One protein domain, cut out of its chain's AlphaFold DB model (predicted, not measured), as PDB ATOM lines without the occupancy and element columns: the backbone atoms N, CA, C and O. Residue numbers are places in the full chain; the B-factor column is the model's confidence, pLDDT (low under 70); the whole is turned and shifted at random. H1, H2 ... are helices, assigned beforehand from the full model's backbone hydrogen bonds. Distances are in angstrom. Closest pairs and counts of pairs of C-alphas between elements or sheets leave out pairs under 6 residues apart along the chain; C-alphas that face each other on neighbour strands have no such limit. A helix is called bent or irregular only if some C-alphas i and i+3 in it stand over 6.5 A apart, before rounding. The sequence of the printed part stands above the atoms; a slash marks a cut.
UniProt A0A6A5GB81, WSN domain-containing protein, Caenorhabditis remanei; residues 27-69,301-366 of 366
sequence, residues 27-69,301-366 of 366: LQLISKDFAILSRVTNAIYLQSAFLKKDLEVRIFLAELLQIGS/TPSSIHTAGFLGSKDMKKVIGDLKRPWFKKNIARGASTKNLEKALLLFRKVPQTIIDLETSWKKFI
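Overview. This is residues 27 to 69 and 301 to 366 of the 366 residues of the protein "WSN domain-containing protein" of Caenorhabditis remanei (UniProt A0A6A5GB81). One long helix, H1, is crossed near its middle by H3, and H3 belongs to a loose layer of short helices, H3 to H7, on one side of H1. From H3 this layer folds back through H4, H5 and H6 to H7, which runs out past the first residues of H3 to one end of the longest axis, while H4 is toward the other end. H2 follows H1 after a tight link and comes near H7 and the first residue of H3, Ser 313, with its last residue, Leu 64, and residues 27 to 32 of H1 stick out. The printed part has 109 residues with seven named helices, H1 to H7 in chain order, and no named strand; the class is all helix. The whole is compact, with a radius of gyration of the C-alphas of 14.5 A and spans of 45 by 35 by 21 A.

Arrangement. H1, residues 27 to 52, touches H3, residues 313 to 323, with its residues 36 to 43 alone. Their lines are about perpendicular at 82 degrees, and the closest C-alphas, of Val 40 and Val 319, are 5.6 A apart. With residues 33 to 37 alone, H1 only just touches H4, residues 326 to 331, with 3 pairs of C-alphas within 8 A, the closest being those of Asp 33 and Trp 327 at 7.6 A. H2, residues 57 to 64, is close to but not clearly touching H7, residues 352 to 365; the closest C-alphas, of Leu 64 and Glu 359, are 7.7 A apart. H3 is the hub, touching three helices. It touches H7 at a shallow tilt of 16 degrees, opposite ways, with the C-alphas of Ser 313 and Ile 356 closest at 5.5 A. It also touches H6, residues 347 to 350, where the C-alphas of Lys 317 and Phe 348 are closest at 6.4 A. H5, residues 339 to 344, is close to but not clearly touching H3; the C-alphas of Ile 320 and Glu 342 are closest at 6.4 A. H1 and H7 are apart. The helix packing is mostly crossed, but only just: of 3 touching pairs with a tilt, 1 is shallow. In H1, H2, H4, H5 and H7 every O i to N i+4 pair is within hydrogen-bond range; in H3 2 of 7 are, beside 5 of 8 O i to N i+3 pairs, and H6 is too short for an i+4 pair.

Along the chain. H1 begins at C-alpha 27 (36.585, 69.944, 89.097) and is 36.8 A long. H2 is 10.4 A long. H3 begins at C-alpha 313 (13.015, 65.065, 85.118) and is 17.9 A long; it is irregular, with C-alphas 317 and 320 7.1 A apart. H7, 19.9 A long, ends at C-alpha 365 (1.456, 55.745, 93.689).

Size, cuts and confidence. The two C-alphas farthest apart, of Gly 335 and Ile 366, are 46.5 A apart. Residues 70 to 300 are not printed, and C-alphas 69 and 301 are 11.1 A apart across this cut. Residues 301 to 312 hold no named element. Of the links that are printed whole, H4 to H5 is short and the others are tight. The mean pLDDT of the printed part is 88.9, and residues 301 to 302 are under 70.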
ATOM      1  N   LEU A  27      37.342  71.128  89.505       82.56
ATOM      2  CA  LEU A  27      36.585  69.944  89.097       82.56
ATOM      3  C   LEU A  27      35.064  70.167  89.157       82.56
ATOM      4  O   LEU A  27      34.344  69.727  88.264       82.56
ATOM      5  N   GLN A  28      34.562  70.880  90.171       83.62
ATOM      6  CA  GLN A  28      33.139  71.227  90.263       83.62
ATOM      7  C   GLN A  28      32.704  72.186  89.152       83.62
ATOM      8  O   GLN A  28      31.573  72.088  88.674       83.62
ATOM      9  N   LEU A  29      33.571  73.114  88.740       85.31
ATOM     10  CA  LEU A  29      33.304  74.008  87.612       85.31
ATOM     11  C   LEU A  29      33.232  73.221  86.300       85.31
ATOM     12  O   LEU A  29      32.226  73.304  85.599       85.31
ATOM     13  N   ILE A  30      34.231  72.376  86.039       87.25
ATOM     14  CA  ILE A  30      34.270  71.503  84.857       87.25
ATOM     15  C   ILE A  30      33.037  70.591  84.819       87.25
ATOM     16  O   ILE A  30      32.365  70.493  83.797       87.25
ATOM     17  N   SER A  31      32.678  69.971  85.945       87.06
ATOM     18  CA  SER A  31      31.494  69.113  86.044       87.06
ATOM     19  C   SER A  31      30.194  69.863  85.719       87.06
ATOM     20  O   SER A  31      29.351  69.345  84.984       87.06
ATOM     21  N   LYS A  32      30.037  71.107  86.195       87.50
ATOM     22  CA  LYS A  32      28.871  71.946  85.863       87.50
ATOM     23  C   LYS A  32      28.790  72.249  84.369       87.50
ATOM     24  O   LYS A  32      27.696  72.196  83.808       87.50
ATOM     25  N   ASP A  33      29.924  72.532  83.744       91.38
ATOM     26  CA  ASP A  33      30.013  72.822  82.315       91.38
ATOM     27  C   ASP A  33      29.702  71.580  81.460       91.38
ATOM     28  O   ASP A  33      28.897  71.647  80.527       91.38
ATOM     29  N   PHE A  34      30.231  70.409  81.831       90.00
ATOM     30  CA  PHE A  34      29.865  69.138  81.200       90.00
ATOM     31  C   PHE A  34      28.381  68.811  81.370       90.00
ATOM     32  O   PHE A  34      27.755  68.326  80.432       90.00
ATOM     33  N   ALA A  35      27.784  69.123  82.521       91.00
ATOM     34  CA  ALA A  35      26.358  68.904  82.739       91.00
ATOM     35  C   ALA A  35      25.485  69.789  81.825       91.00
ATOM     36  O   ALA A  35      24.437  69.344  81.366       91.00
ATOM     37  N   ILE A  36      25.912  71.028  81.537       93.62
ATOM     38  CA  ILE A  36      25.265  71.905  80.542       93.62
ATOM     39  C   ILE A  36      25.328  71.248  79.160       93.62
ATOM     40  O   ILE A  36      24.297  71.103  78.502       93.62
ATOM     41  N   LEU A  37      26.525  70.837  78.731       94.00
ATOM     42  CA  LEU A  37      26.713  70.207  77.425       94.00
ATOM     43  C   LEU A  37      25.890  68.920  77.301       94.00
ATOM     44  O   LEU A  37      25.205  68.731  76.301       94.00
ATOM     45  N   SER A  38      25.905  68.078  78.332       93.88
ATOM     46  CA  SER A  38      25.184  66.807  78.358       93.88
ATOM     47  C   SER A  38      23.672  67.003  78.214       93.88
ATOM     48  O   SER A  38      23.060  66.415  77.323       93.88
ATOM     49  N   ARG A  39      23.069  67.924  78.986       94.62
ATOM     50  CA  ARG A  39      21.635  68.246  78.875       94.62
ATOM     51  C   ARG A  39      21.255  68.770  77.496       94.62
ATOM     52  O   ARG A  39      20.229  68.367  76.951       94.62
ATOM     53  N   VAL A  40      22.058  69.670  76.924       94.81
ATOM     54  CA  VAL A  40      21.778  70.247  75.600       94.81
ATOM     55  C   VAL A  40      21.911  69.190  74.502       94.81
ATOM     56  O   VAL A  40      21.016  69.074  73.666       94.81
ATOM     57  N   THR A  41      22.972  68.385  74.519       93.69
ATOM     58  CA  THR A  41      23.181  67.305  73.544       93.69
ATOM     59  C   THR A  41      22.072  66.260  73.630       93.69
ATOM     60  O   THR A  41      21.506  65.886  72.604       93.69
ATOM     61  N   ASN A  42      21.685  65.848  74.840       93.25
ATOM     62  CA  ASN A  42      20.588  64.904  75.020       93.25
ATOM     63  C   ASN A  42      19.247  65.498  74.553       93.25
ATOM     64  O   ASN A  42      18.441  64.786  73.956       93.25
ATOM     65  N   ALA A  43      19.007  66.796  74.760       93.50
ATOM     66  CA  ALA A  43      17.807  67.459  74.256       93.50
ATOM     67  C   ALA A  43      17.748  67.489  72.721       93.50
ATOM     68  O   ALA A  43      16.689  67.244  72.144       93.50
ATOM     69  N   ILE A  44      18.879  67.740  72.054       93.12
ATOM     70  CA  ILE A  44      18.993  67.666  70.588       93.12
ATOM     71  C   ILE A  44      18.718  66.245  70.101       93.12
ATOM     72  O   ILE A  44      17.944  66.063  69.160       93.12
ATOM     73  N   TYR A  45      19.310  65.246  70.757       92.88
ATOM     74  CA  TYR A  45      19.065  63.839  70.456       92.88
ATOM     75  C   TYR A  45      17.576  63.488  70.572       92.88
ATOM     76  O   TYR A  45      17.003  62.987  69.609       92.88
ATOM     77  N   LEU A  46      16.924  63.826  71.691       91.25
ATOM     78  CA  LEU A  46      15.501  63.542  71.905       91.25
ATOM     79  C   LEU A  46      14.609  64.257  70.889       91.25
ATOM     80  O   LEU A  46      13.677  63.656  70.363       91.25
ATOM     81  N   GLN A  47      14.905  65.521  70.576       90.75
ATOM     82  CA  GLN A  47      14.177  66.269  69.550       90.75
ATOM     83  C   GLN A  47      14.314  65.602  68.175       90.75
ATOM     84  O   GLN A  47      13.332  65.492  67.444       90.75
ATOM     85  N   SER A  48      15.519  65.146  67.824       91.06
ATOM     86  CA  SER A  48      15.796  64.440  66.571       91.06
ATOM     87  C   SER A  48      15.074  63.091  66.509       91.06
ATOM     88  O   SER A  48      14.360  62.830  65.545       91.06
ATOM     89  N   ALA A  49      15.192  62.270  67.559       89.56
ATOM     90  CA  ALA A  49      14.537  60.967  67.660       89.56
ATOM     91  C   ALA A  49      13.008  61.095  67.587       89.56
ATOM     92  O   ALA A  49      12.355  60.358  66.852       89.56
ATOM     93  N   PHE A  50      12.436  62.091  68.270       87.06
ATOM     94  CA  PHE A  50      11.007  62.388  68.199       87.06
ATOM     95  C   PHE A  50      10.560  62.751  66.775       87.06
ATOM     96  O   PHE A  50       9.579  62.203  66.281       87.06
ATOM     97  N   LEU A  51      11.290  63.638  66.087       87.81
ATOM     98  CA  LEU A  51      10.958  64.047  64.715       87.81
ATOM     99  C   LEU A  51      11.062  62.892  63.709       87.81
ATOM    100  O   LEU A  51      10.292  62.853  62.752       87.81
ATOM    101  N   LYS A  52      11.987  61.955  63.934       90.50
ATOM    102  CA  LYS A  52      12.163  60.760  63.101       90.50
ATOM    103  C   LYS A  52      11.204  59.617  63.439       90.50
ATOM    104  O   LYS A  52      11.135  58.666  62.674       90.50
ATOM    105  N   LYS A  53      10.430  59.736  64.527       85.56
ATOM    106  CA  LYS A  53       9.607  58.657  65.106       85.56
ATOM    107  C   LYS A  53      10.427  57.449  65.587       85.56
ATOM    108  O   LYS A  53       9.882  56.363  65.728       85.56
ATOM    109  N   ASP A  54      11.697  57.673  65.915       87.31
ATOM    110  CA  ASP A  54      12.624  56.660  66.442       87.31
ATOM    111  C   ASP A  54      12.604  56.602  67.984       87.31
ATOM    112  O   ASP A  54      13.415  55.918  68.604       87.31
ATOM    113  N   LEU A  55      11.727  57.377  68.636       85.38
ATOM    114  CA  LEU A  55      11.629  57.433  70.093       85.38
ATOM    115  C   LEU A  55      10.557  56.469  70.611       85.38
ATOM    116  O   LEU A  55       9.358  56.739  70.506       85.38
ATOM    117  N   GLU A  56      10.989  55.397  71.266       88.19
ATOM    118  CA  GLU A  56      10.102  54.502  72.006       88.19
ATOM    119  C   GLU A  56       9.661  55.155  73.324       88.19
ATOM    120  O   GLU A  56      10.344  55.090  74.347       88.19
ATOM    121  N   VAL A  57       8.490  55.801  73.311       87.25
ATOM    122  CA  VAL A  57       7.976  56.586  74.451       87.25
ATOM    123  C   VAL A  57       7.926  55.772  75.747       87.25
ATOM    124  O   VAL A  57       8.269  56.296  76.803       87.25
ATOM    125  N   ARG A  58       7.547  54.488  75.685       87.38
ATOM    126  CA  ARG A  58       7.500  53.614  76.871       87.38
ATOM    127  C   ARG A  58       8.882  53.386  77.478       87.38
ATOM    128  O   ARG A  58       9.004  53.428  78.695       87.38
ATOM    129  N   ILE A  59       9.913  53.207  76.649       88.75
ATOM    130  CA  ILE A  59      11.296  53.083  77.121       88.75
ATOM    131  C   ILE A  59      11.743  54.410  77.727       88.75
ATOM    132  O   ILE A  59      12.204  54.428  78.861       88.75
ATOM    133  N   PHE A  60      11.526  55.529  77.034       89.94
ATOM    134  CA  PHE A  60      11.853  56.858  77.556       89.94
ATOM    135  C   PHE A  60      11.216  57.137  78.931       89.94
ATOM    136  O   PHE A  60      11.894  57.624  79.837       89.94
ATOM    137  N   LEU A  61       9.930  56.814  79.103       89.69
ATOM    138  CA  LEU A  61       9.231  56.970  80.380       89.69
ATOM    139  C   LEU A  61       9.767  56.018  81.452       89.69
ATOM    140  O   LEU A  61       9.953  56.446  82.587       89.69
ATOM    141  N   ALA A  62      10.059  54.765  81.099       89.31
ATOM    142  CA  ALA A  62      10.658  53.807  82.021       89.31
ATOM    143  C   ALA A  62      12.023  54.298  82.533       89.31
ATOM    144  O   ALA A  62      12.256  54.305  83.738       89.31
ATOM    145  N   GLU A  63      12.890  54.806  81.651       89.25
ATOM    146  CA  GLU A  63      14.191  55.365  82.044       89.25
ATOM    147  C   GLU A  63      14.046  56.588  82.955       89.25
ATOM    148  O   GLU A  63      14.742  56.704  83.962       89.25
ATOM    149  N   LEU A  64      13.113  57.488  82.632       88.12
ATOM    150  CA  LEU A  64      12.822  58.669  83.444       88.12
ATOM    151  C   LEU A  64      12.345  58.298  84.857       88.12
ATOM    152  O   LEU A  64      12.764  58.918  85.833       88.12
ATOM    153  N   LEU A  65      11.456  57.307  84.953       86.75
ATOM    154  CA  LEU A  65      10.920  56.805  86.218       86.75
ATOM    155  C   LEU A  65      11.893  55.859  86.937       86.75
ATOM    156  O   LEU A  65      11.607  55.429  88.050       86.75
ATOM    157  N   GLN A  66      13.043  55.571  86.322       85.31
ATOM    158  CA  GLN A  66      14.064  54.656  86.825       85.31
ATOM    159  C   GLN A  66      13.541  53.225  87.018       85.31
ATOM    160  O   GLN A  66      13.804  52.579  88.028       85.31
ATOM    161  N   ILE A  67      12.798  52.724  86.030       86.19
ATOM    162  CA  ILE A  67      12.189  51.390  86.005       86.19
ATOM    163  C   ILE A  67      12.695  50.645  84.771       86.19
ATOM    164  O   ILE A  67      12.901  51.233  83.709       86.19
ATOM    165  N   GLY A  68      12.866  49.327  84.874       86.69
ATOM    166  CA  GLY A  68      13.088  48.489  83.697       86.69
ATOM    167  C   GLY A  68      11.932  48.589  82.709       86.69
ATOM    168  O   GLY A  68      10.774  48.509  83.105       86.69
ATOM    169  N   SER A  69      12.226  48.707  81.414       86.44
ATOM    170  CA  SER A  69      11.205  48.865  80.365       86.44
ATOM    171  C   SER A  69      10.165  47.736  80.349       86.44
ATOM    172  O   SER A  69       8.977  47.989  80.136       86.44
ATOM    173  N   THR A 301      18.741  49.026  88.266       66.06
ATOM    174  CA  THR A 301      19.637  49.905  87.501       66.06
ATOM    175  C   THR A 301      18.995  50.175  86.140       66.06
ATOM    176  O   THR A 301      19.073  49.319  85.254       66.06
ATOM    177  N   PRO A 302      18.298  51.307  85.945       66.38
ATOM    178  CA  PRO A 302      17.640  51.587  84.679       66.38
ATOM    179  C   PRO A 302      18.663  51.774  83.556       66.38
ATOM    180  O   PRO A 302      19.776  52.266  83.756       66.38
ATOM    181  N   SER A 303      18.245  51.420  82.343       71.94
ATOM    182  CA  SER A 303      18.904  51.882  81.123       71.94
ATOM    183  C   SER A 303      18.875  53.416  81.064       71.94
ATOM    184  O   SER A 303      17.993  54.061  81.628       71.94
ATOM    185  N   SER A 304      19.855  54.022  80.399       79.62
ATOM    186  CA  SER A 304      19.920  55.474  80.182       79.62
ATOM    187  C   SER A 304      20.238  55.790  78.720       79.62
ATOM    188  O   SER A 304      21.070  56.642  78.425       79.62
ATOM    189  N   ILE A 305      19.600  55.081  77.788       83.94
ATOM    190  CA  ILE A 305      19.765  55.280  76.342       83.94
ATOM    191  C   ILE A 305      19.261  56.670  75.938       83.94
ATOM    192  O   ILE A 305      19.914  57.372  75.166       83.94
ATOM    193  N   HIS A 306      18.115  57.088  76.469       88.12
ATOM    194  CA  HIS A 306      17.446  58.329  76.096       88.12
ATOM    195  C   HIS A 306      17.624  59.453  77.116       88.12
ATOM    196  O   HIS A 306      17.376  60.612  76.776       88.12
ATOM    197  N   THR A 307      18.034  59.147  78.348       88.38
ATOM    198  CA  THR A 307      18.037  60.109  79.464       88.38
ATOM    199  C   THR A 307      19.405  60.361  80.102       88.38
ATOM    200  O   THR A 307      19.469  61.124  81.060       88.38
ATOM    201  N   ALA A 308      20.509  59.821  79.566       87.81
ATOM    202  CA  ALA A 308      21.858  59.936  80.149       87.81
ATOM    203  C   ALA A 308      22.307  61.365  80.524       87.81
ATOM    204  O   ALA A 308      23.111  61.555  81.437       87.81
ATOM    205  N   GLY A 309      21.824  62.384  79.811       89.12
ATOM    206  CA  GLY A 309      22.137  63.787  80.069       89.12
ATOM    207  C   GLY A 309      21.273  64.460  81.132       89.12
ATOM    208  O   GLY A 309      21.556  65.604  81.490       89.12
ATOM    209  N   PHE A 310      20.249  63.784  81.651       89.69
ATOM    210  CA  PHE A 310      19.352  64.282  82.688       89.69
ATOM    211  C   PHE A 310      19.487  63.423  83.946       89.69
ATOM    212  O   PHE A 310      19.143  62.249  83.940       89.69
ATOM    213  N   LEU A 311      19.912  64.017  85.067       79.94
ATOM    214  CA  LEU A 311      19.978  63.291  86.346       79.94
ATOM    215  C   LEU A 311      18.586  63.057  86.969       79.94
ATOM    216  O   LEU A 311      18.451  62.364  87.970       79.94
ATOM    217  N   GLY A 312      17.552  63.668  86.393       81.69
ATOM    218  CA  GLY A 312      16.145  63.508  86.747       81.69
ATOM    219  C   GLY A 312      15.274  64.448  85.912       81.69
ATOM    220  O   GLY A 312      15.790  65.356  85.251       81.69
ATOM    221  N   SER A 313      13.948  64.292  85.964       87.75
ATOM    222  CA  SER A 313      13.015  65.065  85.118       87.75
ATOM    223  C   SER A 313      13.196  66.587  85.214       87.75
ATOM    224  O   SER A 313      13.058  67.317  84.229       87.75
ATOM    225  N   LYS A 314      13.576  67.091  86.395       90.62
ATOM    226  CA  LYS A 314      13.797  68.523  86.654       90.62
ATOM    227  C   LYS A 314      14.905  69.128  85.793       90.62
ATOM    228  O   LYS A 314      14.870  70.330  85.523       90.62
ATOM    229  N   ASP A 315      15.872  68.330  85.351       90.94
ATOM    230  CA  ASP A 315      16.961  68.803  84.498       90.94
ATOM    231  C   ASP A 315      16.483  69.181  83.094       90.94
ATOM    232  O   ASP A 315      17.045  70.093  82.487       90.94
ATOM    233  N   MET A 316      15.385  68.594  82.609       91.19
ATOM    234  CA  MET A 316      14.821  68.928  81.297       91.19
ATOM    235  C   MET A 316      14.393  70.403  81.206       91.19
ATOM    236  O   MET A 316      14.515  71.018  80.148       91.19
ATOM    237  N   LYS A 317      13.974  71.022  82.321       92.50
ATOM    238  CA  LYS A 317      13.648  72.463  82.378       92.50
ATOM    239  C   LYS A 317      14.865  73.371  82.182       92.50
ATOM    240  O   LYS A 317      14.709  74.539  81.823       92.50
ATOM    241  N   LYS A 318      16.077  72.872  82.439       93.88
ATOM    242  CA  LYS A 318      17.305  73.679  82.406       93.88
ATOM    243  C   LYS A 318      17.819  73.908  80.986       93.88
ATOM    244  O   LYS A 318      18.489  74.911  80.766       93.88
ATOM    245  N   VAL A 319      17.438  73.064  80.022       94.50
ATOM    246  CA  VAL A 319      17.943  73.057  78.633       94.50
ATOM    247  C   VAL A 319      17.920  74.445  77.984       94.50
ATOM    248  O   VAL A 319      18.928  74.913  77.465       94.50
ATOM    249  N   ILE A 320      16.794  75.160  78.047       93.44
ATOM    250  CA  ILE A 320      16.690  76.493  77.430       93.44
ATOM    251  C   ILE A 320      17.540  77.534  78.167       93.44
ATOM    252  O   ILE A 320      18.091  78.441  77.543       93.44
ATOM    253  N   GLY A 321      17.646  77.422  79.492       92.81
ATOM    254  CA  GLY A 321      18.531  78.273  80.284       92.81
ATOM    255  C   GLY A 321      20.004  78.015  79.966       92.81
ATOM    256  O   GLY A 321      20.788  78.958  79.893       92.81
ATOM    257  N   ASP A 322      20.355  76.757  79.712       94.81
ATOM    258  CA  ASP A 322      21.703  76.302  79.383       94.81
ATOM    259  C   ASP A 322      22.202  76.872  78.051       94.81
ATOM    260  O   ASP A 322      23.320  77.382  77.996       94.81
ATOM    261  N   LEU A 323      21.343  76.940  77.027       94.00
ATOM    262  CA  LEU A 323      21.654  77.613  75.754       94.00
ATOM    263  C   LEU A 323      22.000  79.100  75.929       94.00
ATOM    264  O   LEU A 323      22.757  79.677  75.148       94.00
ATOM    265  N   LYS A 324      21.452  79.743  76.966       93.00
ATOM    266  CA  LYS A 324      21.666  81.169  77.240       93.00
ATOM    267  C   LYS A 324      22.901  81.439  78.094       93.00
ATOM    268  O   LYS A 324      23.287  82.606  78.213       93.00
ATOM    269  N   ARG A 325      23.525  80.408  78.680       93.31
ATOM    270  CA  ARG A 325      24.676  80.560  79.579       93.31
ATOM    271  C   ARG A 325      25.860  81.203  78.845       93.31
ATOM    272  O   ARG A 325      26.182  80.773  77.735       93.31
ATOM    273  N   PRO A 326      26.568  82.166  79.470       93.25
ATOM    274  CA  PRO A 326      27.754  82.784  78.872       93.25
ATOM    275  C   PRO A 326      28.809  81.759  78.453       93.25
ATOM    276  O   PRO A 326      29.362  81.855  77.362       93.25
ATOM    277  N   TRP A 327      29.027  80.736  79.285       93.56
ATOM    278  CA  TRP A 327      29.953  79.649  78.984       93.56
ATOM    279  C   TRP A 327      29.577  78.896  77.702       93.56
ATOM    280  O   TRP A 327      30.421  78.728  76.827       93.56
ATOM    281  N   PHE A 328      28.305  78.510  77.547       94.38
ATOM    282  CA  PHE A 328      27.832  77.787  76.362       94.38
ATOM    283  C   PHE A 328      27.983  78.644  75.101       94.38
ATOM    284  O   PHE A 328      28.511  78.188  74.087       94.38
ATOM    285  N   LYS A 329      27.597  79.924  75.181       93.94
ATOM    286  CA  LYS A 329      27.746  80.871  74.069       93.94
ATOM    287  C   LYS A 329      29.202  81.080  73.659       93.94
ATOM    288  O   LYS A 329      29.487  81.153  72.469       93.94
ATOM    289  N   LYS A 330      30.117  81.158  74.630       94.25
ATOM    290  CA  LYS A 330      31.549  81.358  74.383       94.25
ATOM    291  C   LYS A 330      32.216  80.104  73.818       94.25
ATOM    292  O   LYS A 330      32.902  80.194  72.809       94.25
ATOM    293  N   ASN A 331      32.020  78.953  74.456       93.56
ATOM    294  CA  ASN A 331      32.828  77.759  74.194       93.56
ATOM    295  C   ASN A 331      32.198  76.804  73.173       93.56
ATOM    296  O   ASN A 331      32.926  76.151  72.429       93.56
ATOM    297  N   ILE A 332      30.863  76.740  73.102       93.75
ATOM    298  CA  ILE A 332      30.142  75.835  72.191       93.75
ATOM    299  C   ILE A 332      29.627  76.595  70.970       93.75
ATOM    300  O   ILE A 332      29.975  76.252  69.845       93.75
ATOM    301  N   ALA A 333      28.854  77.666  71.175       91.56
ATOM    302  CA  ALA A 333      28.337  78.469  70.062       91.56
ATOM    303  C   ALA A 333      29.399  79.392  69.437       91.56
ATOM    304  O   ALA A 333      29.160  79.954  68.374       91.56
ATOM    305  N   ARG A 334      30.560  79.571  70.091       93.25
ATOM    306  CA  ARG A 334      31.679  80.415  69.627       93.25
ATOM    307  C   ARG A 334      31.246  81.833  69.228       93.25
ATOM    308  O   ARG A 334      31.702  82.381  68.233       93.25
ATOM    309  N   GLY A 335      30.327  82.416  69.999       88.25
ATOM    310  CA  GLY A 335      29.763  83.745  69.742       88.25
ATOM    311  C   GLY A 335      28.591  83.779  68.753       88.25
ATOM    312  O   GLY A 335      27.942  84.818  68.638       88.25
ATOM    313  N   ALA A 336      28.255  82.667  68.091       92.19
ATOM    314  CA  ALA A 336      27.080  82.581  67.229       92.19
ATOM    315  C   ALA A 336      25.765  82.658  68.026       92.19
ATOM    316  O   ALA A 336      25.686  82.340  69.218       92.19
ATOM    317  N   SER A 337      24.692  83.070  67.346       92.06
ATOM    318  CA  SER A 337      23.362  83.163  67.951       92.06
ATOM    319  C   SER A 337      22.768  81.782  68.243       92.06
ATOM    320  O   SER A 337      22.664  80.940  67.356       92.06
ATOM    321  N   THR A 338      22.269  81.576  69.463       93.44
ATOM    322  CA  THR A 338      21.571  80.345  69.876       93.44
ATOM    323  C   THR A 338      20.078  80.342  69.536       93.44
ATOM    324  O   THR A 338      19.392  79.362  69.813       93.44
ATOM    325  N   LYS A 339      19.550  81.410  68.915       92.50
ATOM    326  CA  LYS A 339      18.102  81.595  68.686       92.50
ATOM    327  C   LYS A 339      17.454  80.455  67.893       92.50
ATOM    328  O   LYS A 339      16.368  80.013  68.258       92.50
ATOM    329  N   ASN A 340      18.109  79.965  66.839       91.06
ATOM    330  CA  ASN A 340      17.567  78.873  66.024       91.06
ATOM    331  C   ASN A 340      17.491  77.563  66.816       91.06
ATOM    332  O   ASN A 340      16.483  76.865  66.747       91.06
ATOM    333  N   LEU A 341      18.512  77.274  67.628       90.81
ATOM    334  CA  LEU A 341      18.533  76.097  68.493       90.81
ATOM    335  C   LEU A 341      17.491  76.202  69.617       90.81
ATOM    336  O   LEU A 341      16.776  75.243  69.889       90.81
ATOM    337  N   GLU A 342      17.327  77.387  70.210       91.94
ATOM    338  CA  GLU A 342      16.259  77.657  71.180       91.94
ATOM    339  C   GLU A 342      14.860  77.452  70.580       91.94
ATOM    340  O   GLU A 342      13.964  76.964  71.270       91.94
ATOM    341  N   LYS A 343      14.665  77.821  69.307       89.94
ATOM    342  CA  LYS A 343      13.411  77.601  68.575       89.94
ATOM    343  C   LYS A 343      13.200  76.119  68.248       89.94
ATOM    344  O   LYS A 343      12.080  75.637  68.379       89.94
ATOM    345  N   ALA A 344      14.251  75.401  67.859       89.88
ATOM    346  CA  ALA A 344      14.180  73.972  67.557       89.88
ATOM    347  C   ALA A 344      13.880  73.121  68.804       89.88
ATOM    348  O   ALA A 344      13.139  72.149  68.718       89.88
ATOM    349  N   LEU A 345      14.390  73.517  69.975       91.69
ATOM    350  CA  LEU A 345      14.196  72.815  71.252       91.69
ATOM    351  C   LEU A 345      12.989  73.325  72.054       91.69
ATOM    352  O   LEU A 345      12.925  73.170  73.274       91.69
ATOM    353  N   LEU A 346      12.007  73.936  71.391       83.69
ATOM    354  CA  LEU A 346      10.865  74.564  72.058       83.69
ATOM    355  C   LEU A 346       9.995  73.567  72.847       83.69
ATOM    356  O   LEU A 346       9.354  73.972  73.819       83.69
ATOM    357  N   LEU A 347      10.025  72.269  72.512       83.44
ATOM    358  CA  LEU A 347       9.384  71.210  73.305       83.44
ATOM    359  C   LEU A 347       9.882  71.194  74.760       83.44
ATOM    360  O   LEU A 347       9.075  71.039  75.675       83.44
ATOM    361  N   PHE A 348      11.160  71.504  75.000       86.00
ATOM    362  CA  PHE A 348      11.748  71.620  76.340       86.00
ATOM    363  C   PHE A 348      11.317  72.885  77.105       86.00
ATOM    364  O   PHE A 348      11.758  73.112  78.227       86.00
ATOM    365  N   ARG A 349      10.425  73.714  76.544       81.62
ATOM    366  CA  ARG A 349       9.667  74.717  77.317       81.62
ATOM    367  C   ARG A 349       8.314  74.199  77.789       81.62
ATOM    368  O   ARG A 349       7.839  74.648  78.823       81.62
ATOM    369  N   LYS A 350       7.683  73.314  77.014       81.81
ATOM    370  CA  LYS A 350       6.273  72.934  77.186       81.81
ATOM    371  C   LYS A 350       6.103  71.613  77.933       81.81
ATOM    372  O   LYS A 350       5.292  71.523  78.840       81.81
ATOM    373  N   VAL A 351       6.892  70.611  77.565       86.56
ATOM    374  CA  VAL A 351       6.747  69.220  78.022       86.56
ATOM    375  C   VAL A 351       7.353  68.935  79.408       86.56
ATOM    376  O   VAL A 351       6.787  68.112  80.126       86.56
ATOM    377  N   PRO A 352       8.449  69.587  79.859       90.38
ATOM    378  CA  PRO A 352       9.091  69.192  81.113       90.38
ATOM    379  C   PRO A 352       8.196  69.256  82.349       90.38
ATOM    380  O   PRO A 352       8.413  68.491  83.279       90.38
ATOM    381  N   GLN A 353       7.210  70.160  82.387       91.06
ATOM    382  CA  GLN A 353       6.280  70.224  83.516       91.06
ATOM    383  C   GLN A 353       5.446  68.942  83.612       91.06
ATOM    384  O   GLN A 353       5.452  68.318  84.662       91.06
ATOM    385  N   THR A 354       4.854  68.487  82.505       91.50
ATOM    386  CA  THR A 354       4.083  67.237  82.441       91.50
ATOM    387  C   THR A 354       4.905  66.024  82.875       91.50
ATOM    388  O   THR A 354       4.420  65.176  83.610       91.50
ATOM    389  N   ILE A 355       6.172  65.961  82.463       91.31
ATOM    390  CA  ILE A 355       7.099  64.888  82.847       91.31
ATOM    391  C   ILE A 355       7.397  64.916  84.354       91.31
ATOM    392  O   ILE A 355       7.420  63.873  85.001       91.31
ATOM    393  N   ILE A 356       7.604  66.104  84.928       91.06
ATOM    394  CA  ILE A 356       7.827  66.267  86.373       91.06
ATOM    395  C   ILE A 356       6.572  65.887  87.164       91.06
ATOM    396  O   ILE A 356       6.679  65.254  88.215       91.06
ATOM    397  N   ASP A 357       5.393  66.267  86.675       92.69
ATOM    398  CA  ASP A 357       4.116  65.951  87.315       92.69
ATOM    399  C   ASP A 357       3.833  64.445  87.259       92.69
ATOM    400  O   ASP A 357       3.375  63.873  88.248       92.69
ATOM    401  N   LEU A 358       4.193  63.787  86.151       91.25
ATOM    402  CA  LEU A 358       4.150  62.333  86.016       91.25
ATOM    403  C   LEU A 358       5.086  61.647  87.015       91.25
ATOM    404  O   LEU A 358       4.625  60.792  87.761       91.25
ATOM    405  N   GLU A 359       6.363  62.037  87.089       90.06
ATOM    406  CA  GLU A 359       7.307  61.460  88.064       90.06
ATOM    407  C   GLU A 359       6.818  61.672  89.505       90.06
ATOM    408  O   GLU A 359       6.917  60.783  90.348       90.06
ATOM    409  N   THR A 360       6.250  62.845  89.794       91.19
ATOM    410  CA  THR A 360       5.705  63.168  91.119       91.19
ATOM    411  C   THR A 360       4.483  62.317  91.453       91.19
ATOM    412  O   THR A 360       4.350  61.866  92.587       91.19
ATOM    413  N   SER A 361       3.588  62.105  90.488       90.56
ATOM    414  CA  SER A 361       2.399  61.266  90.666       90.56
ATOM    415  C   SER A 361       2.788  59.801  90.815       90.56
ATOM    416  O   SER A 361       2.289  59.129  91.711       90.56
ATOM    417  N   TRP A 362       3.750  59.344  90.011       87.81
ATOM    418  CA  TRP A 362       4.307  58.003  90.096       87.81
ATOM    419  C   TRP A 362       4.852  57.723  91.493       87.81
ATOM    420  O   TRP A 362       4.406  56.784  92.132       87.81
ATOM    421  N   LYS A 363       5.709  58.606  92.021       86.06
ATOM    422  CA  LYS A 363       6.295  58.507  93.371       86.06
ATOM    423  C   LYS A 363       5.300  58.513  94.534       86.06
ATOM    424  O   LYS A 363       5.711  58.244  95.652       86.06
ATOM    425  N   LYS A 364       4.053  58.932  94.309       87.25
ATOM    426  CA  LYS A 364       2.976  58.845  95.309       87.25
ATOM    427  C   LYS A 364       2.186  57.545  95.198       87.25
ATOM    428  O   LYS A 364       1.496  57.185  96.143       87.25
ATOM    429  N   PHE A 365       2.174  56.967  94.003       80.81
ATOM    430  CA  PHE A 365       1.456  55.745  93.689       80.81
ATOM    431  C   PHE A 365       2.243  54.509  94.138       80.81
ATOM    432  O   PHE A 365       1.647  53.603  94.718       80.81
ATOM    433  N   ILE A 366       3.558  54.500  93.889       75.12
ATOM    434  CA  ILE A 366       4.511  53.557  94.501       75.12
ATOM    435  C   ILE A 366       4.794  53.941  95.950       75.12
ATOM    436  O   ILE A 366       5.180  53.018  96.700       75.12
TER     437      ILE A 366